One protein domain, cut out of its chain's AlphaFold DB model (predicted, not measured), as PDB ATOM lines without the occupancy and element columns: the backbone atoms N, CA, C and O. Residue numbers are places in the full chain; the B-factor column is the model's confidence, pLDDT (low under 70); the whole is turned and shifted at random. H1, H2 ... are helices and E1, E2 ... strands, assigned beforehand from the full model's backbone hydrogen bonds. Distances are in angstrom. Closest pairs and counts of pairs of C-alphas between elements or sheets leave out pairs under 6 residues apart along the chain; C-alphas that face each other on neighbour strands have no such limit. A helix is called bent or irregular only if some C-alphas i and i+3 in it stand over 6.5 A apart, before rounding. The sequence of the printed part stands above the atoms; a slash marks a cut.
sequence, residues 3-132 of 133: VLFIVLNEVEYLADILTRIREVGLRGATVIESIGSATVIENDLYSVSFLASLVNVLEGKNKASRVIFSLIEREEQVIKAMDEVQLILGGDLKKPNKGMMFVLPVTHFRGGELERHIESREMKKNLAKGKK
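Overview. This is residues 3 to 132 of the 133 residues of an uncharacterized protein of Firmicutes bacterium HGW-Firmicutes-1 (UniProt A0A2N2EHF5). A strongly twisted sheet of four strands has H1 and H4 side by side over one face and its other face bare; at one end of the strands H2 and H3 form a loose head, and from the opposite end H5 reaches away as an arm, its residues 119 to 130 sticking out. The printed part has 130 residues, with five named helices and four named strands in the order E1 H1 E2 H2 H3 E3 H4 E4 H5. The sheet's order is E2 E3 E1 E4, antiparallel throughout, and the class is mixed, helices and strands. The whole is loose, with a radius of gyration of the C-alphas of 19.3 A, and spans 72 by 30 by 23 A.

Along the chain. Find C-alpha 3 at (-30.623, -44.553, -23.204), where strand E1 begins and runs to residue 8. Helix H1, residues 11 to 23, is 19.5 A long and irregular: C-alphas 12 and 15 are 7.3 A apart. Strand E2, residues 30 to 35, leads to helices H2, residues 37 to 45, and H3, residues 50 to 58. Strand E3, residues 64 to 72, covers 25.9 A from C-alpha 64 at (-16.073, -38.372, -7.275). Helix H4, residues 75 to 88, covers 20.4 A; strand E4, residues 100 to 105, follows. Helix H5, residues 112 to 130, runs 28.1 A to C-alpha 130 at (-49.384, -31.553, -48.110).

Arrangement. Start at the inner strands E3 and E1, where N 6 and O 68 are 2.8 A apart, within hydrogen-bond range. Look next at the edge strands E2 and E4: between E2 and its neighbour E3, N 32 and O 67 are within hydrogen-bond range at 2.8 A, and between E4 and its neighbour E1, N 5 and O 102 are within hydrogen-bond range at 2.8 A. H1 and H4 are on the same face, at heights over the sheet of 10.0 A and 9.7 A. H1 lies over E3 and H4 over E1 and, only just, E4, with 3 of its C-alphas there; both run along the strands. E1, H1, E2 and E3, H4, E4 are split strand-helix-strand units, two strands running the same way with another strand between them in the sheet, and both crossovers are right-handed. H1 and H4 touch at a steep tilt of 39 degrees, opposite ways; the closest C-alphas, of Ile 21 and Ala 81, are 5.6 A apart. H2 and H3 are not on the sheet; they are close but not clearly touching, with the C-alphas of Asn 43 and Ser 53 7.8 A apart. H5 only grazes the sheet with residues 112 to 115. Each O i to N i+4 pair is within hydrogen-bond range in H2, H3 and H4, against 7 of 9 in H1 and 14 of 15 in H5.

Size, cuts and confidence. The C-alphas farthest apart, of Ser 47 and Lys 132, are 73.3 A apart. Residues 119 to 132 stand free; the body without them spans 51 by 31 by 22 A. The printed part has no cut, and its one long link joins H4 to E4. The model's pLDDT is under 70 at residues 42 to 63, 96 to 97 and 131 to 132.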
ATOM      1  N   VAL A   3     -31.297 -45.414 -24.177       97.44
ATOM      2  CA  VAL A   3     -30.623 -44.553 -23.204       97.44
ATOM      3  C   VAL A   3     -29.153 -44.939 -23.168       97.44
ATOM      4  O   VAL A   3     -28.821 -46.099 -22.928       97.44
ATOM      5  N   LEU A   4     -28.282 -43.974 -23.451       97.56
ATOM      6  CA  LEU A   4     -26.840 -44.117 -23.285       97.56
ATOM      7  C   LEU A   4     -26.486 -43.695 -21.864       97.56
ATOM      8  O   LEU A   4     -26.791 -42.568 -21.481       97.56
ATOM      9  N   PHE A   5     -25.834 -44.582 -21.121       97.38
ATOM     10  CA  PHE A   5     -25.185 -44.293 -19.849       97.38
ATOM     11  C   PHE A   5     -23.682 -44.130 -20.065       97.38
ATOM     12  O   PHE A   5     -23.062 -44.936 -20.756       97.38
ATOM     13  N   ILE A   6     -23.103 -43.115 -19.431       95.44
ATOM     14  CA  ILE A   6     -21.667 -42.842 -19.373       95.44
ATOM     15  C   ILE A   6     -21.306 -42.702 -17.896       95.44
ATOM     16  O   ILE A   6     -21.746 -41.771 -17.226       95.44
ATOM     17  N   VAL A   7     -20.514 -43.633 -17.384       93.25
ATOM     18  CA  VAL A   7     -19.899 -43.554 -16.060       93.25
ATOM     19  C   VAL A   7     -18.532 -42.917 -16.243       93.25
ATOM     20  O   VAL A   7     -17.673 -43.487 -16.910       93.25
ATOM     21  N   LEU A   8     -18.351 -41.732 -15.679       92.00
ATOM     22  CA  LEU A   8     -17.166 -40.900 -15.822       92.00
ATOM     23  C   LEU A   8     -16.431 -40.800 -14.485       92.00
ATOM     24  O   LEU A   8     -16.980 -40.275 -13.515       92.00
ATOM     25  N   ASN A   9     -15.182 -41.258 -14.460       86.25
ATOM     26  CA  ASN A   9     -14.316 -41.151 -13.282       86.25
ATOM     27  C   ASN A   9     -13.440 -39.887 -13.323       86.25
ATOM     28  O   ASN A   9     -13.133 -39.319 -12.281       86.25
ATOM     29  N   GLU A  10     -13.044 -39.457 -14.523       85.31
ATOM     30  CA  GLU A  10     -12.263 -38.240 -14.776       85.31
ATOM     31  C   GLU A  10     -13.230 -37.076 -15.043       85.31
ATOM     32  O   GLU A  10     -13.569 -36.742 -16.181       85.31
ATOM     33  N   VAL A  11     -13.775 -36.515 -13.962       87.94
ATOM     34  CA  VAL A  11     -14.847 -35.505 -14.004       87.94
ATOM     35  C   VAL A  11     -14.446 -34.198 -14.689       87.94
ATOM     36  O   VAL A  11     -15.325 -33.436 -15.089       87.94
ATOM     37  N   GLU A  12     -13.151 -33.951 -14.880       89.88
ATOM     38  CA  GLU A  12     -12.621 -32.839 -15.667       89.88
ATOM     39  C   GLU A  12     -13.124 -32.850 -17.122       89.88
ATOM     40  O   GLU A  12     -13.350 -31.786 -17.693       89.88
ATOM     41  N   TYR A  13     -13.414 -34.027 -17.688       92.00
ATOM     42  CA  TYR A  13     -13.931 -34.164 -19.054       92.00
ATOM     43  C   TYR A  13     -15.449 -33.979 -19.162       92.00
ATOM     44  O   TYR A  13     -16.002 -34.037 -20.261       92.00
ATOM     45  N   LEU A  14     -16.159 -33.761 -18.048       93.56
ATOM     46  CA  LEU A  14     -17.622 -33.693 -18.041       93.56
ATOM     47  C   LEU A  14     -18.156 -32.619 -18.998       93.56
ATOM     48  O   LEU A  14     -19.086 -32.879 -19.763       93.56
ATOM     49  N   ALA A  15     -17.577 -31.418 -18.963       94.44
ATOM     50  CA  ALA A  15     -18.023 -30.300 -19.793       94.44
ATOM     51  C   ALA A  15     -17.803 -30.571 -21.290       94.44
ATOM     52  O   ALA A  15     -18.694 -30.302 -22.106       94.44
ATOM     53  N   ASP A  16     -16.659 -31.158 -21.640       95.44
ATOM     54  CA  ASP A  16     -16.312 -31.512 -23.016       95.44
ATOM     55  C   ASP A  16     -17.239 -32.604 -23.550       95.44
ATOM     56  O   ASP A  16     -17.782 -32.480 -24.649       95.44
ATOM     57  N   ILE A  17     -17.509 -33.629 -22.734       95.12
ATOM     58  CA  ILE A  17     -18.443 -34.708 -23.065       95.12
ATOM     59  C   ILE A  17     -19.842 -34.147 -23.326       95.12
ATOM     60  O   ILE A  17     -20.418 -34.414 -24.380       95.12
ATOM     61  N   LEU A  18     -20.386 -33.337 -22.410       95.38
ATOM     62  CA  LEU A  18     -21.723 -32.750 -22.560       95.38
ATOM     63  C   LEU A  18     -21.825 -31.843 -23.794       95.38
ATOM     64  O   LEU A  18     -22.853 -31.829 -24.476       95.38
ATOM     65  N   THR A  19     -20.759 -31.105 -24.098       95.38
ATOM     66  CA  THR A  19     -20.692 -30.253 -25.289       95.38
ATOM     67  C   THR A  19     -20.686 -31.098 -26.556       95.38
ATOM     68  O   THR A  19     -21.514 -30.879 -27.444       95.38
ATOM     69  N   ARG A  20     -19.824 -32.115 -26.621       94.62
ATOM     70  CA  ARG A  20     -19.657 -32.945 -27.812       94.62
ATOM     71  C   ARG A  20     -20.883 -33.795 -28.116       94.62
ATOM     72  O   ARG A  20     -21.318 -33.848 -29.264       94.62
ATOM     73  N   ILE A  21     -21.521 -34.405 -27.117       92.44
ATOM     74  CA  ILE A  21     -22.746 -35.181 -27.374       92.44
ATOM     75  C   ILE A  21     -23.886 -34.291 -27.902       92.44
ATOM     76  O   ILE A  21     -24.680 -34.724 -28.740       92.44
ATOM     77  N   ARG A  22     -23.940 -33.016 -27.488       92.12
ATOM     78  CA  ARG A  22     -24.892 -32.042 -28.038       92.12
ATOM     79  C   ARG A  22     -24.599 -31.735 -29.510       92.12
ATOM     80  O   ARG A  22     -25.535 -31.647 -30.301       92.12
ATOM     81  N   GLU A  23     -23.329 -31.630 -29.897       92.44
ATOM     82  CA  GLU A  23     -22.900 -31.465 -31.300       92.44
ATOM     83  C   GLU A  23     -23.251 -32.687 -32.168       92.44
ATOM     84  O   GLU A  23     -23.609 -32.544 -33.337       92.44
ATOM     85  N   VAL A  24     -23.247 -33.890 -31.583       90.38
ATOM     86  CA  VAL A  24     -23.727 -35.136 -32.217       90.38
ATOM     87  C   VAL A  24     -25.262 -35.156 -32.386       90.38
ATOM     88  O   VAL A  24     -25.825 -36.000 -33.092       90.38
ATOM     89  N   GLY A  25     -25.960 -34.181 -31.802       85.38
ATOM     90  CA  GLY A  25     -27.401 -33.998 -31.929       85.38
ATOM     91  C   GLY A  25     -28.212 -34.664 -30.820       85.38
ATOM     92  O   GLY A  25     -29.420 -34.853 -31.005       85.38
ATOM     93  N   LEU A  26     -27.586 -35.020 -29.690       91.56
ATOM     94  CA  LEU A  26     -28.311 -35.423 -28.485       91.56
ATOM     95  C   LEU A  26     -28.961 -34.183 -27.860       91.56
ATOM     96  O   LEU A  26     -28.349 -33.124 -27.738       91.56
ATOM     97  N   ARG A  27     -30.237 -34.315 -27.492       87.94
ATOM     98  CA  ARG A  27     -31.116 -33.193 -27.115       87.94
ATOM     99  C   ARG A  27     -31.170 -32.914 -25.620       87.94
ATOM    100  O   ARG A  27     -31.989 -32.131 -25.172       87.94
ATOM    101  N   GLY A  28     -30.345 -33.582 -24.832       87.62
ATOM    102  CA  GLY A  28     -30.322 -33.400 -23.390       87.62
ATOM    103  C   GLY A  28     -29.663 -34.575 -22.707       87.62
ATOM    104  O   GLY A  28     -29.696 -35.697 -23.207       87.62
ATOM    105  N   ALA A  29     -29.066 -34.310 -21.559       94.56
ATOM    106  CA  ALA A  29     -28.493 -35.324 -20.702       94.56
ATOM    107  C   ALA A  29     -28.773 -34.949 -19.249       94.56
ATOM    108  O   ALA A  29     -28.872 -33.770 -18.906       94.56
ATOM    109  N   THR A  30     -28.896 -35.959 -18.405       95.38
ATOM    110  CA  THR A  30     -28.966 -35.799 -16.958       95.38
ATOM    111  C   THR A  30     -27.669 -36.314 -16.366       95.38
ATOM    112  O   THR A  30     -27.136 -37.326 -16.819       95.38
ATOM    113  N   VAL A  31     -27.153 -35.606 -15.365       96.19
ATOM    114  CA  VAL A  31     -25.910 -35.957 -14.681       96.19
ATOM    115  C   VAL A  31     -26.226 -36.225 -13.218       96.19
ATOM    116  O   VAL A  31     -26.857 -35.399 -12.562       96.19
ATOM    117  N   ILE A  32     -25.793 -37.378 -12.720       95.06
ATOM    118  CA  ILE A  32     -25.917 -37.791 -11.323       95.06
ATOM    119  C   ILE A  32     -24.517 -37.903 -10.720       95.06
ATOM    120  O   ILE A  32     -23.592 -38.439 -11.333       95.06
ATOM    121  N   GLU A  33     -24.362 -37.396  -9.501       90.12
ATOM    122  CA  GLU A  33     -23.183 -37.632  -8.675       90.12
ATOM    123  C   GLU A  33     -23.175 -39.068  -8.144       90.12
ATOM    124  O   GLU A  33     -24.176 -39.558  -7.630       90.12
ATOM    125  N   SER A  34     -22.045 -39.757  -8.293       85.75
ATOM    126  CA  SER A  34     -21.897 -41.161  -7.914       85.75
ATOM    127  C   SER A  34     -20.529 -41.434  -7.298       85.75
ATOM    128  O   SER A  34     -19.594 -40.643  -7.426       85.75
ATOM    129  N   ILE A  35     -20.417 -42.586  -6.643       83.06
ATOM    130  CA  ILE A  35     -19.171 -43.093  -6.075       83.06
ATOM    131  C   ILE A  35     -18.927 -44.473  -6.682       83.06
ATOM    132  O   ILE A  35     -19.827 -45.314  -6.703       83.06
ATOM    133  N   GLY A  36     -17.718 -44.696  -7.195       78.69
ATOM    134  CA  GLY A  36     -17.307 -45.999  -7.710       78.69
ATOM    135  C   GLY A  36     -17.213 -47.043  -6.595       78.69
ATOM    136  O   GLY A  36     -16.809 -46.740  -5.475       78.69
ATOM    137  N   SER A  37     -17.542 -48.298  -6.902       78.62
ATOM    138  CA  SER A  37     -17.518 -49.386  -5.914       78.62
ATOM    139  C   SER A  37     -16.132 -49.634  -5.314       78.62
ATOM    140  O   SER A  37     -16.042 -49.935  -4.130       78.62
ATOM    141  N   ALA A  38     -15.056 -49.459  -6.089       76.25
ATOM    142  CA  ALA A  38     -13.685 -49.567  -5.584       76.25
ATOM    143  C   ALA A  38     -13.433 -48.572  -4.437       76.25
ATOM    144  O   ALA A  38     -12.949 -48.960  -3.380       76.25
ATOM    145  N   THR A  39     -13.880 -47.326  -4.608       74.50
ATOM    146  CA  THR A  39     -13.818 -46.276  -3.586       74.50
ATOM    147  C   THR A  39     -14.645 -46.629  -2.349       74.50
ATOM    148  O   THR A  39     -14.242 -46.324  -1.232       74.50
ATOM    149  N   VAL A  40     -15.807 -47.273  -2.518       76.00
ATOM    150  CA  VAL A  40     -16.624 -47.735  -1.381       76.00
ATOM    151  C   VAL A  40     -15.885 -48.815  -0.592       76.00
ATOM    152  O   VAL A  40     -15.804 -48.716   0.625       76.00
ATOM    153  N   ILE A  41     -15.309 -49.805  -1.278       74.38
ATOM    154  CA  ILE A  41     -14.577 -50.911  -0.645       74.38
ATOM    155  C   ILE A  41     -13.338 -50.395   0.092       74.38
ATOM    156  O   ILE A  41     -13.106 -50.782   1.231       74.38
ATOM    157  N   GLU A  42     -12.559 -49.503  -0.523       69.31
ATOM    158  CA  GLU A  42     -11.408 -48.881   0.138       69.31
ATOM    159  C   GLU A  42     -11.840 -48.151   1.418       69.31
ATOM    160  O   GLU A  42     -11.262 -48.373   2.478       69.31
ATOM    161  N   ASN A  43     -12.905 -47.350   1.358       65.19
ATOM    162  CA  ASN A  43     -13.406 -46.615   2.521       65.19
ATOM    163  C   ASN A  43     -14.079 -47.489   3.598       65.19
ATOM    164  O   ASN A  43     -14.250 -46.999   4.709       65.19
ATOM    165  N   ASP A  44     -14.482 -48.723   3.288       64.31
ATOM    166  CA  ASP A  44     -15.074 -49.673   4.245       64.31
ATOM    167  C   ASP A  44     -13.998 -50.560   4.906       64.31
ATOM    168  O   ASP A  44     -14.061 -50.860   6.097       64.31
ATOM    169  N   LEU A  45     -12.953 -50.931   4.151       55.97
ATOM    170  CA  LEU A  45     -11.807 -51.702   4.655       55.97
ATOM    171  C   LEU A  45     -10.934 -50.901   5.625       55.97
ATOM    172  O   LEU A  45     -10.354 -51.461   6.559       55.97
ATOM    173  N   TYR A  46     -10.829 -49.592   5.419       55.66
ATOM    174  CA  TYR A  46     -10.288 -48.688   6.418       55.66
ATOM    175  C   TYR A  46     -11.465 -48.233   7.282       55.66
ATOM    176  O   TYR A  46     -12.416 -47.675   6.761       55.66
ATOM    177  N   SER A  47     -11.443 -48.431   8.602       56.06
ATOM    178  CA  SER A  47     -12.418 -47.795   9.500       56.06
ATOM    179  C   SER A  47     -12.147 -46.284   9.522       56.06
ATOM    180  O   SER A  47     -11.515 -45.756  10.443       56.06
ATOM    181  N   VAL A  48     -12.497 -45.592   8.439       57.53
ATOM    182  CA  VAL A  48     -12.128 -44.202   8.223       57.53
ATOM    183  C   VAL A  48     -13.012 -43.364   9.139       57.53
ATOM    184  O   VAL A  48     -14.204 -43.188   8.899       57.53
ATOM    185  N   SER A  49     -12.428 -42.849  10.223       63.09
ATOM    186  CA  SER A  49     -13.048 -41.786  11.019       63.09
ATOM    187  C   SER A  49     -13.567 -40.681  10.087       63.09
ATOM    188  O   SER A  49     -12.918 -40.372   9.090       63.09
ATOM    189  N   PHE A  50     -14.689 -40.039  10.425       61.38
ATOM    190  CA  PHE A  50     -15.249 -38.892   9.685       61.38
ATOM    191  C   PHE A  50     -14.194 -37.822   9.322       61.38
ATOM    192  O   PHE A  50     -14.262 -37.172   8.283       61.38
ATOM    193  N   LEU A  51     -13.172 -37.675  10.167       62.22
ATOM    194  CA  LEU A  51     -12.033 -36.782   9.959       62.22
ATOM    195  C   LEU A  51     -11.169 -37.227   8.768       62.22
ATOM    196  O   LEU A  51     -10.773 -36.414   7.941       62.22
ATOM    197  N   ALA A  52     -10.888 -38.524   8.667       63.72
ATOM    198  CA  ALA A  52     -10.063 -39.097   7.612       63.72
ATOM    199  C   ALA A  52     -10.826 -39.210   6.279       63.72
ATOM    200  O   ALA A  52     -10.212 -39.091   5.223       63.72
ATOM    201  N   SER A  53     -12.161 -39.333   6.297       63.38
ATOM    202  CA  SER A  53     -12.964 -39.254   5.072       63.38
ATOM    203  C   SER A  53     -13.005 -37.820   4.536       63.38
ATOM    204  O   SER A  53     -12.866 -37.625   3.330       63.38
ATOM    205  N   LEU A  54     -13.080 -36.813   5.417       61.03
ATOM    206  CA  LEU A  54     -12.903 -35.403   5.059       61.03
ATOM    207  C   LEU A  54     -11.508 -35.117   4.493       61.03
ATOM    208  O   LEU A  54     -11.407 -34.464   3.458       61.03
ATOM    209  N   VAL A  55     -10.443 -35.636   5.112       67.00
ATOM    210  CA  VAL A  55      -9.075 -35.519   4.577       67.00
ATOM    211  C   VAL A  55      -8.967 -36.191   3.208       67.00
ATOM    212  O   VAL A  55      -8.446 -35.576   2.289       67.00
ATOM    213  N   ASN A  56      -9.541 -37.379   3.006       67.12
ATOM    214  CA  ASN A  56      -9.549 -38.039   1.696       67.12
ATOM    215  C   ASN A  56     -10.315 -37.243   0.625       67.12
ATOM    216  O   ASN A  56      -9.939 -37.281  -0.545       67.12
ATOM    217  N   VAL A  57     -11.378 -36.519   0.991       63.66
ATOM    218  CA  VAL A  57     -12.070 -35.594   0.077       63.66
ATOM    219  C   VAL A  57     -11.191 -34.378  -0.232       63.66
ATOM    220  O   VAL A  57     -11.039 -34.026  -1.399       63.66
ATOM    221  N   LEU A  58     -10.574 -33.769   0.785       61.59
ATOM    222  CA  LEU A  58      -9.700 -32.597   0.635       61.59
ATOM    223  C   LEU A  58      -8.411 -32.912  -0.142       61.59
ATOM    224  O   LEU A  58      -7.929 -32.076  -0.898       61.59
ATOM    225  N   GLU A  59      -7.877 -34.122   0.010       63.09
ATOM    226  CA  GLU A  59      -6.702 -34.629  -0.706       63.09
ATOM    227  C   GLU A  59      -7.048 -35.209  -2.090       63.09
ATOM    228  O   GLU A  59      -6.165 -35.713  -2.782       63.09
ATOM    229  N   GLY A  60      -8.323 -35.180  -2.506       56.72
ATOM    230  CA  GLY A  60      -8.768 -35.699  -3.807       56.72
ATOM    231  C   GLY A  60      -8.659 -37.223  -3.957       56.72
ATOM    232  O   GLY A  60      -8.728 -37.746  -5.069       56.72
ATOM    233  N   LYS A  61      -8.491 -37.952  -2.847       55.94
ATOM    234  CA  LYS A  61      -8.426 -39.423  -2.808       55.94
ATOM    235  C   LYS A  61      -9.795 -40.062  -3.035       55.94
ATOM    236  O   LYS A  61      -9.880 -41.124  -3.644       55.94
ATOM    237  N   ASN A  62     -10.874 -39.390  -2.630       59.09
ATOM    238  CA  ASN A  62     -12.225 -39.760  -3.046       59.09
ATOM    239  C   ASN A  62     -12.480 -39.258  -4.471       59.09
ATOM    240  O   ASN A  62     -12.897 -38.119  -4.677       59.09
ATOM    241  N   LYS A  63     -12.244 -40.121  -5.464       64.19
ATOM    242  CA  LYS A  63     -12.584 -39.835  -6.863       64.19
ATOM    243  C   LYS A  63     -14.103 -39.803  -7.031       64.19
ATOM    244  O   LYS A  63     -14.740 -40.838  -7.235       64.19
ATOM    245  N   ALA A  64     -14.684 -38.610  -6.910       70.56
ATOM    246  CA  ALA A  64     -16.073 -38.372  -7.275       70.56
ATOM    247  C   ALA A  64     -16.286 -38.842  -8.717       70.56
ATOM    248  O   ALA A  64     -15.513 -38.497  -9.605       70.56
ATOM    249  N   SER A  65     -17.314 -39.652  -8.944       84.00
ATOM    250  CA  SER A  65     -17.682 -40.129 -10.274       84.00
ATOM    251  C   SER A  65     -18.980 -39.456 -10.710       84.00
ATOM    252  O   SER A  65     -19.781 -38.971  -9.898       84.00
ATOM    253  N   ARG A  66     -19.219 -39.395 -12.014       91.81
ATOM    254  CA  ARG A  66     -20.445 -38.832 -12.585       91.81
ATOM    255  C   ARG A  66     -21.085 -39.864 -13.493       91.81
ATOM    256  O   ARG A  66     -20.415 -40.431 -14.346       91.81
ATOM    257  N   VAL A  67     -22.382 -40.091 -13.328       95.19
ATOM    258  CA  VAL A  67     -23.173 -40.862 -14.288       95.19
ATOM    259  C   VAL A  67     -23.948 -39.882 -15.145       95.19
ATOM    260  O   VAL A  67     -24.814 -39.165 -14.651       95.19
ATOM    261  N   ILE A  68     -23.628 -39.842 -16.428       96.56
ATOM    262  CA  ILE A  68     -24.353 -39.077 -17.433       96.56
ATOM    263  C   ILE A  68     -25.279 -40.054 -18.143       96.56
ATOM    264  O   ILE A  68     -24.842 -41.129 -18.552       96.56
ATOM    265  N   PHE A  69     -26.542 -39.693 -18.328       96.50
ATOM    266  CA  PHE A  69     -27.423 -40.456 -19.198       96.50
ATOM    267  C   PHE A  69     -28.238 -39.561 -20.115       96.50
ATOM    268  O   PHE A  69     -28.657 -38.463 -19.748       96.50
ATOM    269  N   SER A  70     -28.447 -40.034 -21.338       96.25
ATOM    270  CA  SER A  70     -29.163 -39.303 -22.376       96.25
ATOM    271  C   SER A  70     -30.070 -40.246 -23.148       96.25
ATOM    272  O   SER A  70     -29.661 -41.345 -23.526       96.25
ATOM    273  N   LEU A  71     -31.311 -39.811 -23.377       96.69
ATOM    274  CA  LEU A  71     -32.258 -40.516 -24.229       96.69
ATOM    275  C   LEU A  71     -31.991 -40.155 -25.694       96.69
ATOM    276  O   LEU A  71     -31.897 -38.982 -26.058       96.69
ATOM    277  N   ILE A  72     -31.905 -41.178 -26.537       95.69
ATOM    278  CA  ILE A  72     -31.496 -41.088 -27.934       95.69
ATOM    279  C   ILE A  72     -32.536 -41.805 -28.798       95.69
ATOM    280  O   ILE A  72     -32.937 -42.942 -28.537       95.69
ATOM    281  N   GLU A  73     -32.998 -41.124 -29.846       93.56
ATOM    282  CA  GLU A  73     -34.004 -41.661 -30.764       93.56
ATOM    283  C   GLU A  73     -33.426 -42.784 -31.634       93.56
ATOM    284  O   GLU A  73     -34.004 -43.873 -31.691       93.56
ATOM    285  N   ARG A  74     -32.289 -42.516 -32.288       93.62
ATOM    286  CA  ARG A  74     -31.732 -43.354 -33.355       93.62
ATOM    287  C   ARG A  74     -30.429 -44.022 -32.937       93.62
ATOM    288  O   ARG A  74     -29.586 -43.400 -32.298       93.62
ATOM    289  N   GLU A  75     -30.274 -45.288 -33.302       93.12
ATOM    290  CA  GLU A  75     -29.137 -46.120 -32.902       93.12
ATOM    291  C   GLU A  75     -27.806 -45.598 -33.450       93.12
ATOM    292  O   GLU A  75     -26.821 -45.558 -32.719       93.12
ATOM    293  N   GLU A  76     -27.779 -45.066 -34.675       94.31
ATOM    294  CA  GLU A  76     -26.548 -44.506 -35.238       94.31
ATOM    295  C   GLU A  76     -26.017 -43.304 -34.438       94.31
ATOM    296  O   GLU A  76     -24.810 -43.070 -34.385       94.31
ATOM    297  N   GLN A  77     -26.902 -42.555 -33.764       94.38
ATOM    298  CA  GLN A  77     -26.491 -41.465 -32.877       94.38
ATOM    299  C   GLN A  77     -25.886 -41.983 -31.572       94.38
ATOM    300  O   GLN A  77     -25.045 -41.301 -30.994       94.38
ATOM    301  N   VAL A  78     -26.309 -43.164 -31.110       95.44
ATOM    302  CA  VAL A  78     -25.747 -43.810 -29.919       95.44
ATOM    303  C   VAL A  78     -24.290 -44.165 -30.183       95.44
ATOM    304  O   VAL A  78     -23.422 -43.731 -29.434       95.44
ATOM    305  N   ILE A  79     -24.025 -44.876 -31.283       95.38
ATOM    306  CA  ILE A  79     -22.668 -45.289 -31.666       95.38
ATOM    307  C   ILE A  79     -21.773 -44.065 -31.854       95.38
ATOM    308  O   ILE A  79     -20.724 -43.968 -31.227       95.38
ATOM    309  N   LYS A  80     -22.247 -43.059 -32.603       96.00
ATOM    310  CA  LYS A  80     -21.491 -41.819 -32.798       96.00
ATOM    311  C   LYS A  80     -21.191 -41.093 -31.481       96.00
ATOM    312  O   LYS A  80     -20.103 -40.558 -31.317       96.00
ATOM    313  N   ALA A  81     -22.136 -41.052 -30.541       96.00
ATOM    314  CA  ALA A  81     -21.894 -40.444 -29.234       96.00
ATOM    315  C   ALA A  81     -20.850 -41.229 -28.425       96.00
ATOM    316  O   ALA A  81     -19.993 -40.612 -27.798       96.00
ATOM    317  N   MET A  82     -20.895 -42.564 -28.464       95.50
ATOM    318  CA  MET A  82     -19.903 -43.417 -27.805       95.50
ATOM    319  C   MET A  82     -18.498 -43.195 -28.374       95.50
ATOM    320  O   MET A  82     -17.563 -43.002 -27.600       95.50
ATOM    321  N   ASP A  83     -18.362 -43.142 -29.699       95.19
ATOM    322  CA  ASP A  83     -17.079 -42.908 -30.373       95.19
ATOM    323  C   ASP A  83     -16.479 -41.544 -30.000       95.19
ATOM    324  O   ASP A  83     -15.297 -41.429 -29.680       95.19
ATOM    325  N   GLU A  84     -17.299 -40.496 -29.985       95.25
ATOM    326  CA  GLU A  84     -16.854 -39.141 -29.650       95.25
ATOM    327  C   GLU A  84     -16.434 -39.005 -28.180       95.25
ATOM    328  O   GLU A  84     -15.418 -38.382 -27.873       95.25
ATOM    329  N   VAL A  85     -17.174 -39.628 -27.259       94.25
ATOM    330  CA  VAL A  85     -16.794 -39.666 -25.838       94.25
ATOM    331  C   VAL A  85     -15.512 -40.472 -25.645       94.25
ATOM    332  O   VAL A  85     -14.632 -40.062 -24.890       94.25
ATOM    333  N   GLN A  86     -15.363 -41.582 -26.367       93.62
ATOM    334  CA  GLN A  86     -14.146 -42.382 -26.361       93.62
ATOM    335  C   GLN A  86     -12.924 -41.566 -26.819       93.62
ATOM    336  O   GLN A  86     -11.859 -41.652 -26.202       93.62
ATOM    337  N   LEU A  87     -13.071 -40.739 -27.858       93.06
ATOM    338  CA  LEU A  87     -12.010 -39.843 -28.324       93.06
ATOM    339  C   LEU A  87     -11.615 -38.809 -27.262       93.06
ATOM    340  O   LEU A  87     -10.422 -38.615 -27.029       93.06
ATOM    341  N   ILE A  88     -12.592 -38.192 -26.586       92.62
ATOM    342  CA  ILE A  88     -12.341 -37.216 -25.508       92.62
ATOM    343  C   ILE A  88     -11.527 -37.843 -24.372       92.62
ATOM    344  O   ILE A  88     -10.588 -37.232 -23.869       92.62
ATOM    345  N   LEU A  89     -11.832 -39.091 -24.014       89.88
ATOM    346  CA  LEU A  89     -11.164 -39.821 -22.933       89.88
ATOM    347  C   LEU A  89      -9.782 -40.390 -23.320       89.88
ATOM    348  O   LEU A  89      -9.170 -41.136 -22.549       89.88
ATOM    349  N   GLY A  90      -9.261 -40.031 -24.498       86.31
ATOM    350  CA  GLY A  90      -7.933 -40.437 -24.963       86.31
ATOM    351  C   GLY A  90      -7.897 -41.801 -25.658       86.31
ATOM    352  O   GLY A  90      -6.834 -42.425 -25.736       86.31
ATOM    353  N   GLY A  91      -9.035 -42.276 -26.169       83.25
ATOM    354  CA  GLY A  91      -9.125 -43.482 -26.985       83.25
ATOM    355  C   GLY A  91      -9.436 -44.738 -26.175       83.25
ATOM    356  O   GLY A  91     -10.593 -45.033 -25.920       83.25
ATOM    357  N   ASP A  92      -8.435 -45.551 -25.842       78.69
ATOM    358  CA  ASP A  92      -8.688 -46.893 -25.295       78.69
ATOM    359  C   ASP A  92      -9.281 -46.873 -23.870       78.69
ATOM    360  O   ASP A  92      -8.562 -46.722 -22.877       78.69
ATOM    361  N   LEU A  93     -10.598 -47.096 -23.777       77.62
ATOM    362  CA  LEU A  93     -11.352 -47.203 -22.521       77.62
ATOM    363  C   LEU A  93     -11.079 -48.499 -21.748       77.62
ATOM    364  O   LEU A  93     -11.561 -48.644 -20.628       77.62
ATOM    365  N   LYS A  94     -10.292 -49.439 -22.293       77.00
ATOM    366  CA  LYS A  94      -9.834 -50.619 -21.537       77.00
ATOM    367  C   LYS A  94      -8.800 -50.257 -20.472       77.00
ATOM    368  O   LYS A  94      -8.498 -51.082 -19.609       77.00
ATOM    369  N   LYS A  95      -8.242 -49.043 -20.523       72.94
ATOM    370  CA  LYS A  95      -7.354 -48.545 -19.475       72.94
ATOM    371  C   LYS A  95      -8.136 -48.340 -18.174       72.94
ATOM    372  O   LYS A  95      -9.257 -47.827 -18.199       72.94
ATOM    373  N   PRO A  96      -7.548 -48.702 -17.023       69.38
ATOM    374  CA  PRO A  96      -8.203 -48.516 -15.739       69.38
ATOM    375  C   PRO A  96      -8.540 -47.039 -15.504       69.38
ATOM    376  O   PRO A  96      -7.813 -46.145 -15.934       69.38
ATOM    377  N   ASN A  97      -9.627 -46.800 -14.769       68.25
ATOM    378  CA  ASN A  97     -10.077 -45.480 -14.314       68.25
ATOM    379  C   ASN A  97     -10.532 -44.470 -15.384       68.25
ATOM    380  O   ASN A  97     -10.744 -43.318 -15.027       68.25
ATOM    381  N   LYS A  98     -10.769 -44.870 -16.640       76.75
ATOM    382  CA  LYS A  98     -11.357 -43.972 -17.656       76.75
ATOM    383  C   LYS A  98     -12.884 -43.864 -17.590       76.75
ATOM    384  O   LYS A  98     -13.438 -42.827 -17.943       76.75
ATOM    385  N   GLY A  99     -13.556 -44.896 -17.077       82.81
ATOM    386  CA  GLY A  99     -15.016 -44.968 -16.998       82.81
ATOM    387  C   GLY A  99     -15.591 -46.098 -17.851       82.81
ATOM    388  O   GLY A  99     -14.860 -46.983 -18.290       82.81
ATOM    389  N   MET A 100     -16.904 -46.086 -18.079       90.69
ATOM    390  CA  MET A 100     -17.575 -47.046 -18.964       90.69
ATOM    391  C   MET A 100     -18.807 -46.443 -19.634       90.69
ATOM    392  O   MET A 100     -19.424 -45.526 -19.099       90.69
ATOM    393  N   MET A 101     -19.197 -46.996 -20.780       94.81
ATOM    394  CA  MET A 101     -20.435 -46.639 -21.469       94.81
ATOM    395  C   MET A 101     -21.252 -47.885 -21.771       94.81
ATOM    396  O   MET A 101     -20.697 -48.917 -22.142       94.81
ATOM    397  N   PHE A 102     -22.569 -47.790 -21.627       96.31
ATOM    398  CA  PHE A 102     -23.485 -48.867 -21.987       96.31
ATOM    399  C   PHE A 102     -24.853 -48.312 -22.363       96.31
ATOM    400  O   PHE A 102     -25.186 -47.163 -22.072       96.31
ATOM    401  N   VAL A 103     -25.648 -49.140 -23.032       97.94
ATOM    402  CA  VAL A 103     -26.906 -48.723 -23.645       97.94
ATOM    403  C   VAL A 103     -28.022 -49.643 -23.187       97.94
ATOM    404  O   VAL A 103     -27.852 -50.860 -23.187       97.94
ATOM    405  N   LEU A 104     -29.171 -49.068 -22.828       97.94
ATOM    406  CA  LEU A 104     -30.390 -49.825 -22.537       97.94
ATOM    407  C   LEU A 104     -31.499 -49.467 -23.542       97.94
ATOM    408  O   LEU A 104     -31.627 -48.294 -23.919       97.94
ATOM    409  N   PRO A 105     -32.322 -50.439 -23.978       97.25
ATOM    410  CA  PRO A 105     -33.475 -50.159 -24.822       97.25
ATOM    411  C   PRO A 105     -34.551 -49.410 -24.030       97.25
ATOM    412  O   PRO A 105     -34.844 -49.740 -22.882       97.25
ATOM    413  N   VAL A 106     -35.179 -48.419 -24.665       96.75
ATOM    414  CA  VAL A 106     -36.300 -47.668 -24.087       96.75
ATOM    415  C   VAL A 106     -37.542 -47.896 -24.930       96.75
ATOM    416  O   VAL A 106     -37.580 -47.550 -26.112       96.75
ATOM    417  N   THR A 107     -38.568 -48.473 -24.304       97.19
ATOM    418  CA  THR A 107     -39.848 -48.783 -24.956       97.19
ATOM    419  C   THR A 107     -40.826 -47.614 -24.924       97.19
ATOM    420  O   THR A 107     -41.627 -47.458 -25.836       97.19
ATOM    421  N   HIS A 108     -40.778 -46.806 -23.864       95.31
ATOM    422  CA  HIS A 108     -41.740 -45.740 -23.608       95.31
ATOM    423  C   HIS A 108     -41.033 -44.574 -22.922       95.31
ATOM    424  O   HIS A 108     -40.193 -44.780 -22.049       95.31
ATOM    425  N   PHE A 109     -41.386 -43.354 -23.310       94.62
ATOM    426  CA  PHE A 109     -40.934 -42.122 -22.672       94.62
ATOM    427  C   PHE A 109     -41.994 -41.033 -22.879       94.62
ATOM    428  O   PHE A 109     -42.836 -41.147 -23.774       94.62
ATOM    429  N   ARG A 110     -41.963 -40.001 -22.035       94.69
ATOM    430  CA  ARG A 110     -42.803 -38.801 -22.127       94.69
ATOM    431  C   ARG A 110     -42.016 -37.601 -21.621       94.69
ATOM    432  O   ARG A 110     -41.250 -37.715 -20.666       94.69
ATOM    433  N   GLY A 111     -42.259 -36.453 -22.225       92.75
ATOM    434  CA  GLY A 111     -41.649 -35.181 -21.895       92.75
ATOM    435  C   GLY A 111     -40.206 -35.030 -22.373       92.75
ATOM    436  O   GLY A 111     -39.607 -35.881 -23.033       92.75
ATOM    437  N   GLY A 112     -39.631 -33.890 -21.996       91.12
ATOM    438  CA  GLY A 112     -38.257 -33.530 -22.329       91.12
ATOM    439  C   GLY A 112     -38.101 -32.867 -23.698       91.12
ATOM    440  O   GLY A 112     -39.037 -32.722 -24.482       91.12
ATOM    441  N   GLU A 113     -36.886 -32.396 -23.967       91.69
ATOM    442  CA  GLU A 113     -36.556 -31.713 -25.222       91.69
ATOM    443  C   GLU A 113     -36.630 -32.650 -26.433       91.69
ATOM    444  O   GLU A 113     -37.021 -32.223 -27.520       91.69
ATOM    445  N   LEU A 114     -36.313 -33.935 -26.243       93.12
ATOM    446  CA  LEU A 114     -36.331 -34.920 -27.319       93.12
ATOM    447  C   LEU A 114     -37.737 -35.118 -27.904       93.12
ATOM    448  O   LEU A 114     -37.867 -35.110 -29.126       93.12
ATOM    449  N   GLU A 115     -38.775 -35.246 -27.068       94.50
ATOM    450  CA  GLU A 115     -40.163 -35.416 -27.535       94.50
ATOM    451  C   GLU A 115     -40.607 -34.205 -28.363       94.50
ATOM    452  O   GLU A 115     -40.952 -34.353 -29.534       94.50
ATOM    453  N   ARG A 116     -40.439 -32.989 -27.820       94.31
ATOM    454  CA  ARG A 116     -40.743 -31.735 -28.537       94.31
ATOM    455  C   ARG A 116     -39.996 -31.633 -29.869       94.31
ATOM    456  O   ARG A 116     -40.517 -31.109 -30.857       94.31
ATOM    457  N   HIS A 117     -38.752 -32.114 -29.912       92.50
ATOM    458  CA  HIS A 117     -37.956 -32.122 -31.132       92.50
ATOM    459  C   HIS A 117     -38.472 -33.128 -32.173       92.50
ATOM    460  O   HIS A 117     -38.459 -32.824 -33.368       92.50
ATOM    461  N   ILE A 118     -38.914 -34.315 -31.749       93.19
ATOM    462  CA  ILE A 118     -39.549 -35.311 -32.622       93.19
ATOM    463  C   ILE A 118     -40.840 -34.731 -33.212       93.19
ATOM    464  O   ILE A 118     -40.946 -34.633 -34.435       93.19
ATOM    465  N   GLU A 119     -41.740 -34.222 -32.370       94.69
ATOM    466  CA  GLU A 119     -43.019 -33.633 -32.792       94.69
ATOM    467  C   GLU A 119     -42.826 -32.486 -33.798       94.69
ATOM    468  O   GLU A 119     -43.461 -32.441 -34.855       94.69
ATOM    469  N   SER A 120     -41.887 -31.573 -33.522       94.12
ATOM    470  CA  SER A 120     -41.583 -30.453 -34.421       94.12
ATOM    471  C   SER A 120     -41.061 -30.919 -35.788       94.12
ATOM    472  O   SER A 120     -41.416 -30.342 -36.823       94.12
ATOM    473  N   ARG A 121     -40.222 -31.965 -35.825       93.69
ATOM    474  CA  ARG A 121     -39.717 -32.539 -37.085       93.69
ATOM    475  C   ARG A 121     -40.828 -33.209 -37.887       93.69
ATOM    476  O   ARG A 121     -40.888 -33.019 -39.102       93.69
ATOM    477  N   GLU A 122     -41.706 -33.963 -37.232       93.31
ATOM    478  CA  GLU A 122     -42.826 -34.645 -37.884       93.31
ATOM    479  C   GLU A 122     -43.844 -33.655 -38.457       93.31
ATOM    480  O   GLU A 122     -44.240 -33.782 -39.620       93.31
ATOM    481  N   MET A 123     -44.179 -32.601 -37.706       94.31
ATOM    482  CA  MET A 123     -45.059 -31.526 -38.172       94.31
ATOM    483  C   MET A 123     -44.527 -30.878 -39.460       94.31
ATOM    484  O   MET A 123     -45.256 -30.745 -40.446       94.31
ATOM    485  N   LYS A 124     -43.233 -30.532 -39.496       94.19
ATOM    486  CA  LYS A 124     -42.586 -29.954 -40.689       94.19
ATOM    487  C   LYS A 124     -42.625 -30.904 -41.887       94.19
ATOM    488  O   LYS A 124     -42.889 -30.468 -43.008       94.19
ATOM    489  N   LYS A 125     -42.394 -32.201 -41.661       92.94
ATOM    490  CA  LYS A 125     -42.439 -33.234 -42.708       92.94
ATOM    491  C   LYS A 125     -43.841 -33.367 -43.310       92.94
ATOM    492  O   LYS A 125     -43.962 -33.499 -44.527       92.94
ATOM    493  N   ASN A 126     -44.885 -33.293 -42.487       91.50
ATOM    494  CA  ASN A 126     -46.274 -33.383 -42.942       91.50
ATOM    495  C   ASN A 126     -46.694 -32.147 -43.749       91.50
ATOM    496  O   ASN A 126     -47.247 -32.293 -44.839       91.50
ATOM    497  N   LEU A 127     -46.331 -30.942 -43.295       91.12
ATOM    498  CA  LEU A 127     -46.560 -29.698 -44.043       91.12
ATOM    499  C   LEU A 127     -45.885 -29.713 -45.424       91.12
ATOM    500  O   LEU A 127     -46.461 -29.246 -46.406       91.12
ATOM    501  N   ALA A 128     -44.675 -30.270 -45.525       88.62
ATOM    502  CA  ALA A 128     -43.957 -30.382 -46.794       88.62
ATOM    503  C   ALA A 128     -44.597 -31.386 -47.772       88.62
ATOM    504  O   ALA A 128     -44.476 -31.213 -48.984       88.62
ATOM    505  N   LYS A 129     -45.273 -32.427 -47.266       83.88
ATOM    506  CA  LYS A 129     -46.005 -33.403 -48.089       83.88
ATOM    507  C   LYS A 129     -47.342 -32.855 -48.587       83.88
ATOM    508  O   LYS A 129     -47.646 -33.033 -49.758       83.88
ATOM    509  N   GLY A 130     -48.092 -32.149 -47.738       77.56
ATOM    510  CA  GLY A 130     -49.384 -31.553 -48.110       77.56
ATOM    511  C   GLY A 130     -49.285 -30.411 -49.129       77.56
ATOM    512  O   GLY A 130     -50.248 -30.135 -49.822       77.56
ATOM    513  N   LYS A 131     -48.117 -29.771 -49.274       66.75
ATOM    514  CA  LYS A 131     -47.857 -28.789 -50.345       66.75
ATOM    515  C   LYS A 131     -47.542 -29.416 -51.712       66.75
ATOM    516  O   LYS A 131     -47.382 -28.679 -52.679       66.75
ATOM    517  N   LYS A 132     -47.361 -30.741 -51.784       59.50
ATOM    518  CA  LYS A 132     -47.037 -31.478 -53.020       59.50
ATOM    519  C   LYS A 132     -48.235 -32.239 -53.612       59.50
ATOM    520  O   LYS A 132     -48.052 -32.873 -54.648       59.50
TER     521      LYS A 132